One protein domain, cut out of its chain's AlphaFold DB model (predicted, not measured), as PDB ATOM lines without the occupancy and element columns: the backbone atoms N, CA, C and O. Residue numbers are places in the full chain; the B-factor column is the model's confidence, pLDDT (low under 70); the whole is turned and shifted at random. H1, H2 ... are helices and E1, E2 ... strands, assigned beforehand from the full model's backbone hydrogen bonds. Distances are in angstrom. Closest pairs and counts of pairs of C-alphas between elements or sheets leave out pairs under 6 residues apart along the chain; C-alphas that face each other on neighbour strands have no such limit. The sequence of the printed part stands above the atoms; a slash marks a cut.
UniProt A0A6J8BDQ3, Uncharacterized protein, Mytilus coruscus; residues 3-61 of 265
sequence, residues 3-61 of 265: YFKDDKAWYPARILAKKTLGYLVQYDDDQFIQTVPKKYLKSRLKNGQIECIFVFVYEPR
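Overview. This is residues 3 to 61 of the 265 residues of an uncharacterized protein of Mytilus coruscus (UniProt A0A6J8BDQ3). A strongly twisted antiparallel sheet of four strands, curled like part of a barrel, has one short helix, H1, that only grazes it, and a tail without named elements, residues 47 to 61, runs on to one end of the long axis. The 59 printed residues hold E1, E2, E3, E4 and then H1, with sheet order E1 - E2 - E3 - E4 and a mixed class of helices and strands. The whole is compact by its radius of gyration of the C-alphas, 11.7 A, but elongated in outline, 38 by 24 by 18 A.

Arrangement. E1, residues 3 to 6, forms a hairpin with E2, residues 9 to 18, with N 4 and O 11 at 2.9 A. E2 bends by 56 degrees at residue 14; its pairing is staggered, residues 9 to 12 with E1 and 13 to 18 with E3, residues 22 to 27. E2 and E3 are a hairpin at 129 degrees, with N 14 and O 26 at 2.8 A. E3 and E4, residues 33 to 37, are a hairpin at 144 degrees, with N 23 and O 36 at 2.8 A. These strands make a meander, each the antiparallel neighbour of the one before. The edge strands E1 and E4 are apart. H1, residues 38 to 46, only grazes the sheet with its residues 38 to 44; its closest C-alphas to E3 are Lys 38 and Gly 22, 4.7 A. In H1 every O i to N i+4 pair is within hydrogen-bond range.

Along the chain. E1 begins at C-alpha 3 (197.370, 141.122, 205.219) and spans 9.5 A. E2 spans 24.4 A, E3 15.4 A and E4 13.0 A. H1 spans 12.5 A, ending at C-alpha 46 (199.026, 152.767, 196.199).

Size, cuts and confidence. The C-alphas farthest apart, of Lys 8 and Arg 61, are 40.0 A apart. The printed part has no cut, and its links between named elements are tight. Mean pLDDT of the printed part is 76.2; residues 3 to 8, 30, 51 to 52 and 54 to 61 are under 70.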
ATOM      1  N   TYR A   3     197.755 142.148 206.188       68.00
ATOM      2  CA  TYR A   3     197.370 141.122 205.219       68.00
ATOM      3  C   TYR A   3     198.137 141.351 203.922       68.00
ATOM      4  O   TYR A   3     198.088 142.443 203.349       68.00
ATOM      5  N   PHE A   4     198.866 140.337 203.470       69.25
ATOM      6  CA  PHE A   4     199.561 140.367 202.188       69.25
ATOM      7  C   PHE A   4     198.760 139.569 201.179       69.25
ATOM      8  O   PHE A   4     198.456 138.400 201.402       69.25
ATOM      9  N   LYS A   5     198.412 140.214 200.069       57.50
ATOM     10  CA  LYS A   5     197.810 139.536 198.932       57.50
ATOM     11  C   LYS A   5     198.920 138.969 198.057       57.50
ATOM     12  O   LYS A   5     199.595 139.733 197.360       57.50
ATOM     13  N   ASP A   6     199.084 137.655 198.099       66.44
ATOM     14  CA  ASP A   6     199.711 136.956 196.982       66.44
ATOM     15  C   ASP A   6     198.662 136.773 195.876       66.44
ATOM     16  O   ASP A   6     197.466 136.965 196.125       66.44
ATOM     17  N   ASP A   7     199.061 136.432 194.653       61.84
ATOM     18  CA  ASP A   7     198.173 136.461 193.470       61.84
ATOM     19  C   ASP A   7     196.861 135.647 193.612       61.84
ATOM     20  O   ASP A   7     195.945 135.799 192.801       61.84
ATOM     21  N   LYS A   8     196.727 134.818 194.658       64.75
ATOM     22  CA  LYS A   8     195.576 133.938 194.904       64.75
ATOM     23  C   LYS A   8     194.895 134.086 196.273       64.75
ATOM     24  O   LYS A   8     193.737 133.692 196.378       64.75
ATOM     25  N   ALA A   9     195.543 134.642 197.302       75.31
ATOM     26  CA  ALA A   9     194.977 134.685 198.656       75.31
ATOM     27  C   ALA A   9     195.580 135.796 199.531       75.31
ATOM     28  O   ALA A   9     196.651 136.330 199.243       75.31
ATOM     29  N   TRP A  10     194.853 136.149 200.593       75.50
ATOM     30  CA  TRP A  10     195.308 137.059 201.639       75.50
ATOM     31  C   TRP A  10     195.893 136.260 202.796       75.50
ATOM     32  O   TRP A  10     195.202 135.409 203.349       75.50
ATOM     33  N   TYR A  11     197.121 136.584 203.188       79.31
ATOM     34  CA  TYR A  11     197.812 135.933 204.296       79.31
ATOM     35  C   TYR A  11     198.017 136.919 205.439       79.31
ATOM     36  O   TYR A  11     198.531 138.020 205.195       79.31
ATOM     37  N   PRO A  12     197.628 136.565 206.671       81.06
ATOM     38  CA  PRO A  12     197.965 137.366 207.827       81.06
ATOM     39  C   PRO A  12     199.473 137.297 208.090       81.06
ATOM     40  O   PRO A  12     200.127 136.261 207.952       81.06
ATOM     41  N   ALA A  13     200.038 138.447 208.428       86.00
ATOM     42  CA  ALA A  13     201.453 138.586 208.674       86.00
ATOM     43  C   ALA A  13     201.752 139.631 209.748       86.00
ATOM     44  O   ALA A  13     201.035 140.626 209.948       86.00
ATOM     45  N   ARG A  14     202.884 139.430 210.413       83.38
ATOM     46  CA  ARG A  14     203.422 140.290 211.457       83.38
ATOM     47  C   ARG A  14     204.707 140.944 210.973       83.38
ATOM     48  O   ARG A  14     205.641 140.274 210.547       83.38
ATOM     49  N   ILE A  15     204.774 142.270 211.052       85.38
ATOM     50  CA  ILE A  15     206.028 142.988 210.813       85.38
ATOM     51  C   ILE A  15     206.860 142.890 212.088       85.38
ATOM     52  O   ILE A  15     206.475 143.451 213.110       85.38
ATOM     53  N   LEU A  16     207.984 142.183 212.010       85.69
ATOM     54  CA  LEU A  16     208.899 141.969 213.128       85.69
ATOM     55  C   LEU A  16     209.868 143.136 213.309       85.69
ATOM     56  O   LEU A  16     210.122 143.573 214.425       85.69
ATOM     57  N   ALA A  17     210.431 143.641 212.211       83.38
ATOM     58  CA  ALA A  17     211.457 144.675 212.270       83.38
ATOM     59  C   ALA A  17     211.482 145.541 211.011       83.38
ATOM     60  O   ALA A  17     211.173 145.096 209.903       83.38
ATOM     61  N   LYS A  18     211.922 146.789 211.168       86.50
ATOM     62  CA  LYS A  18     212.230 147.683 210.050       86.50
ATOM     63  C   LYS A  18     213.718 147.574 209.723       86.50
ATOM     64  O   LYS A  18     214.553 147.853 210.573       86.50
ATOM     65  N   LYS A  19     214.045 147.226 208.480       87.50
ATOM     66  CA  LYS A  19     215.417 147.216 207.954       87.50
ATOM     67  C   LYS A  19     215.668 148.441 207.061       87.50
ATOM     68  O   LYS A  19     214.746 149.167 206.660       87.50
ATOM     69  N   THR A  20     216.930 148.691 206.725       87.12
ATOM     70  CA  THR A  20     217.339 149.738 205.769       87.12
ATOM     71  C   THR A  20     216.659 149.542 204.412       87.12
ATOM     72  O   THR A  20     216.023 150.472 203.908       87.12
ATOM     73  N   LEU A  21     216.653 148.314 203.891       85.19
ATOM     74  CA  LEU A  21     216.109 147.978 202.565       85.19
ATOM     75  C   LEU A  21     214.617 147.586 202.558       85.19
ATOM     76  O   LEU A  21     213.956 147.633 201.516       85.19
ATOM     77  N   GLY A  22     214.047 147.238 203.711       92.25
ATOM     78  CA  GLY A  22     212.744 146.578 203.755       92.25
ATOM     79  C   GLY A  22     212.137 146.464 205.143       92.25
ATOM     80  O   GLY A  22     212.554 147.139 206.084       92.25
ATOM     81  N   TYR A  23     211.149 145.593 205.247       89.56
ATOM     82  CA  TYR A  23     210.535 145.165 206.494       89.56
ATOM     83  C   TYR A  23     210.721 143.662 206.625       89.56
ATOM     84  O   TYR A  23     210.615 142.939 205.640       89.56
ATOM     85  N   LEU A  24     211.027 143.208 207.830       88.25
ATOM     86  CA  LEU A  24     211.055 141.797 208.163       88.25
ATOM     87  C   LEU A  24     209.625 141.383 208.510       88.25
ATOM     88  O   LEU A  24     209.039 141.943 209.436       88.25
ATOM     89  N   VAL A  25     209.061 140.467 207.736       89.38
ATOM     90  CA  VAL A  25     207.666 140.038 207.825       89.38
ATOM     91  C   VAL A  25     207.646 138.548 208.131       89.38
ATOM     92  O   VAL A  25     208.331 137.785 207.457       89.38
ATOM     93  N   GLN A  26     206.881 138.153 209.142       87.19
ATOM     94  CA  GLN A  26     206.597 136.763 209.477       87.19
ATOM     95  C   GLN A  26     205.148 136.460 209.111       87.19
ATOM     96  O   GLN A  26     204.256 137.187 209.544       87.19
ATOM     97  N   TYR A  27     204.924 135.422 208.317       86.06
ATOM     98  CA  TYR A  27     203.581 134.942 207.983       86.06
ATOM     99  C   TYR A  27     203.126 133.922 209.030       86.06
ATOM    100  O   TYR A  27     203.953 133.145 209.514       86.06
ATOM    101  N   ASP A  28     201.844 133.951 209.400       79.81
ATOM    102  CA  ASP A  28     201.337 133.114 210.499       79.81
ATOM    103  C   ASP A  28     201.363 131.613 210.157       79.81
ATOM    104  O   ASP A  28     201.554 130.795 211.054       79.81
ATOM    105  N   ASP A  29     201.251 131.262 208.873       75.56
ATOM    106  CA  ASP A  29     201.122 129.867 208.436       75.56
ATOM    107  C   ASP A  29     202.469 129.121 208.354       75.56
ATOM    108  O   ASP A  29     202.520 127.921 208.611       75.56
ATOM    109  N   ASP A  30     203.579 129.815 208.078       61.19
ATOM    110  CA  ASP A  30     204.793 129.135 207.589       61.19
ATOM    111  C   ASP A  30     206.026 129.252 208.501       61.19
ATOM    112  O   ASP A  30     207.115 128.822 208.121       61.19
ATOM    113  N   GLN A  31     205.933 129.904 209.670       71.81
ATOM    114  CA  GLN A  31     207.110 130.367 210.446       71.81
ATOM    115  C   GLN A  31     208.156 131.121 209.589       71.81
ATOM    116  O   GLN A  31     209.280 131.375 210.027       71.81
ATOM    117  N   PHE A  32     207.794 131.502 208.362       74.62
ATOM    118  CA  PHE A  32     208.728 131.976 207.367       74.62
ATOM    119  C   PHE A  32     208.913 133.470 207.547       74.62
ATOM    120  O   PHE A  32     207.957 134.251 207.542       74.62
ATOM    121  N   ILE A  33     210.170 133.862 207.716       85.06
ATOM    122  CA  ILE A  33     210.556 135.251 207.888       85.06
ATOM    123  C   ILE A  33     211.126 135.746 206.561       85.06
ATOM    124  O   ILE A  33     212.224 135.363 206.157       85.06
ATOM    125  N   GLN A  34     210.407 136.645 205.895       88.88
ATOM    126  CA  GLN A  34     210.833 137.236 204.632       88.88
ATOM    127  C   GLN A  34     211.171 138.718 204.801       88.88
ATOM    128  O   GLN A  34     210.516 139.457 205.537       88.88
ATOM    129  N   THR A  35     212.192 139.191 204.085       89.00
ATOM    130  CA  THR A  35     212.443 140.633 203.965       89.00
ATOM    131  C   THR A  35     211.666 141.184 202.772       89.00
ATOM    132  O   THR A  35     212.005 140.904 201.625       89.00
ATOM    133  N   VAL A  36     210.637 141.989 203.032       88.69
ATOM    134  CA  VAL A  36     209.809 142.630 202.004       88.69
ATOM    135  C   VAL A  36     210.357 144.031 201.686       88.69
ATOM    136  O   VAL A  36     210.444 144.873 202.588       88.69
ATOM    137  N   PRO A  37     210.720 144.343 200.426       89.06
ATOM    138  CA  PRO A  37     211.264 145.650 200.057       89.06
ATOM    139  C   PRO A  37     210.287 146.809 200.304       89.06
ATOM    140  O   PRO A  37     209.092 146.715 200.016       89.06
ATOM    141  N   LYS A  38     210.800 147.975 200.727       88.69
ATOM    142  CA  LYS A  38     209.965 149.181 200.949       88.69
ATOM    143  C   LYS A  38     209.198 149.620 199.697       88.69
ATOM    144  O   LYS A  38     208.063 150.081 199.800       88.69
ATOM    145  N   LYS A  39     209.824 149.498 198.519       88.19
ATOM    146  CA  LYS A  39     209.211 149.863 197.230       88.19
ATOM    147  C   LYS A  39     207.988 148.992 196.919       88.19
ATOM    148  O   LYS A  39     206.987 149.518 196.445       88.19
ATOM    149  N   TYR A  40     208.051 147.704 197.257       86.75
ATOM    150  CA  TYR A  40     206.962 146.753 197.041       86.75
ATOM    151  C   TYR A  40     205.727 147.118 197.870       86.75
ATOM    152  O   TYR A  40     204.648 147.316 197.318       86.75
ATOM    153  N   LEU A  41     205.912 147.324 199.179       84.50
ATOM    154  CA  LEU A  41     204.831 147.728 200.084       84.50
ATOM    155  C   LEU A  41     204.192 149.056 199.668       84.50
ATOM    156  O   LEU A  41     202.971 149.171 199.657       84.50
ATOM    157  N   LYS A  42     205.001 150.044 199.259       84.50
ATOM    158  CA  LYS A  42     204.483 151.322 198.746       84.50
ATOM    159  C   LYS A  42     203.651 151.152 197.474       84.50
ATOM    160  O   LYS A  42     202.636 151.827 197.340       84.50
ATOM    161  N   SER A  43     204.075 150.289 196.550       84.25
ATOM    162  CA  SER A  43     203.341 150.015 195.309       84.25
ATOM    163  C   SER A  43     201.994 149.343 195.595       84.25
ATOM    164  O   SER A  43     200.952 149.836 195.171       84.25
ATOM    165  N   ARG A  44     201.995 148.281 196.412       80.75
ATOM    166  CA  ARG A  44     200.772 147.565 196.813       80.75
ATOM    167  C   ARG A  44     199.794 148.469 197.576       80.75
ATOM    168  O   ARG A  44     198.594 148.405 197.323       80.75
ATOM    169  N   LEU A  45     200.303 149.348 198.445       79.81
ATOM    170  CA  LEU A  45     199.489 150.332 199.163       79.81
ATOM    171  C   LEU A  45     198.827 151.333 198.203       79.81
ATOM    172  O   LEU A  45     197.635 151.593 198.316       79.81
ATOM    173  N   LYS A  46     199.576 151.858 197.222       82.88
ATOM    174  CA  LYS A  46     199.026 152.767 196.199       82.88
ATOM    175  C   LYS A  46     197.944 152.107 195.347       82.88
ATOM    176  O   LYS A  46     196.985 152.769 194.976       82.88
ATOM    177  N   ASN A  47     198.088 150.816 195.072       82.31
ATOM    178  CA  ASN A  47     197.142 150.057 194.258       82.31
ATOM    179  C   ASN A  47     195.915 149.568 195.053       82.31
ATOM    180  O   ASN A  47     195.133 148.785 194.518       82.31
ATOM    181  N   GLY A  48     195.762 149.956 196.329       78.50
ATOM    182  CA  GLY A  48     194.658 149.503 197.185       78.50
ATOM    183  C   GLY A  48     194.702 148.007 197.511       78.50
ATOM    184  O   GLY A  48     193.700 147.426 197.911       78.50
ATOM    185  N   GLN A  49     195.853 147.357 197.325       76.75
ATOM    186  CA  GLN A  49     196.032 145.925 197.590       76.75
ATOM    187  C   GLN A  49     196.442 145.639 199.035       76.75
ATOM    188  O   GLN A  49     196.588 144.483 199.405       76.75
ATOM    189  N   ILE A  50     196.664 146.679 199.836       72.56
ATOM    190  CA  ILE A  50     196.871 146.605 201.280       72.56
ATOM    191  C   ILE A  50     196.023 147.727 201.867       72.56
ATOM    192  O   ILE A  50     196.250 148.888 201.540       72.56
ATOM    193  N   GLU A  51     195.045 147.395 202.703       61.84
ATOM    194  CA  GLU A  51     194.167 148.404 203.314       61.84
ATOM    195  C   GLU A  51     194.817 149.049 204.541       61.84
ATOM    196  O   GLU A  51     194.687 150.249 204.775       61.84
ATOM    197  N   CYS A  52     195.561 148.266 205.321       60.72
ATOM    198  CA  CYS A  52     196.201 148.740 206.537       60.72
ATOM    199  C   CYS A  52     197.452 147.923 206.876       60.72
ATOM    200  O   CYS A  52     197.562 146.730 206.589       60.72
ATOM    201  N   ILE A  53     198.418 148.591 207.505       70.25
ATOM    202  CA  ILE A  53     199.612 147.964 208.066       70.25
ATOM    203  C   ILE A  53     199.606 148.266 209.556       70.25
ATOM    204  O   ILE A  53     199.755 149.416 209.959       70.25
ATOM    205  N   PHE A  54     199.477 147.231 210.376       59.31
ATOM    206  CA  PHE A  54     199.664 147.365 211.815       59.31
ATOM    207  C   PHE A  54     201.088 146.952 212.152       59.31
ATOM    208  O   PHE A  54     201.483 145.807 211.911       59.31
ATOM    209  N   VAL A  55     201.847 147.884 212.712       61.97
ATOM    210  CA  VAL A  55     203.193 147.619 213.207       61.97
ATOM    211  C   VAL A  55     203.097 147.505 214.721       61.97
ATOM    212  O   VAL A  55     202.811 148.487 215.399       61.97
ATOM    213  N   PHE A  56     203.328 146.307 215.248       52.53
ATOM    214  CA  PHE A  56     203.521 146.129 216.682       52.53
ATOM    215  C   PHE A  56     204.997 146.379 216.966       52.53
ATOM    216  O   PHE A  56     205.846 145.585 216.569       52.53
ATOM    217  N   VAL A  57     205.308 147.512 217.589       53.50
ATOM    218  CA  VAL A  57     206.666 147.791 218.052       53.50
ATOM    219  C   VAL A  57     206.751 147.282 219.483       53.50
ATOM    220  O   VAL A  57     206.132 147.843 220.384       53.50
ATOM    221  N   TYR A  58     207.492 146.198 219.681       50.16
ATOM    222  CA  TYR A  58     207.884 145.774 221.016       50.16
ATOM    223  C   TYR A  58     209.083 146.623 221.433       50.16
ATOM    224  O   TYR A  58     210.198 146.397 220.968       50.16
ATOM    225  N   GLU A  59     208.847 147.632 222.266       52.97
ATOM    226  CA  GLU A  59     209.928 148.292 222.991       52.97
ATOM    227  C   GLU A  59     210.221 147.449 224.236       52.97
ATOM    228  O   GLU A  59     209.349 147.340 225.102       52.97
ATOM    229  N   PRO A  60     211.402 146.812 224.344       47.19
ATOM    230  CA  PRO A  60     211.792 146.206 225.605       47.19
ATOM    231  C   PRO A  60     211.861 147.329 226.643       47.19
ATOM    232  O   PRO A  60     212.609 148.295 226.458       47.19
ATOM    233  N   ARG A  61     211.058 147.236 227.713       51.25
ATOM    234  CA  ARG A  61     211.206 148.140 228.859       51.25
ATOM    235  C   ARG A  61     212.657 148.046 229.318       51.25
ATOM    236  O   ARG A  61     213.172 146.944 229.521       51.25
TER     237      ARG A  61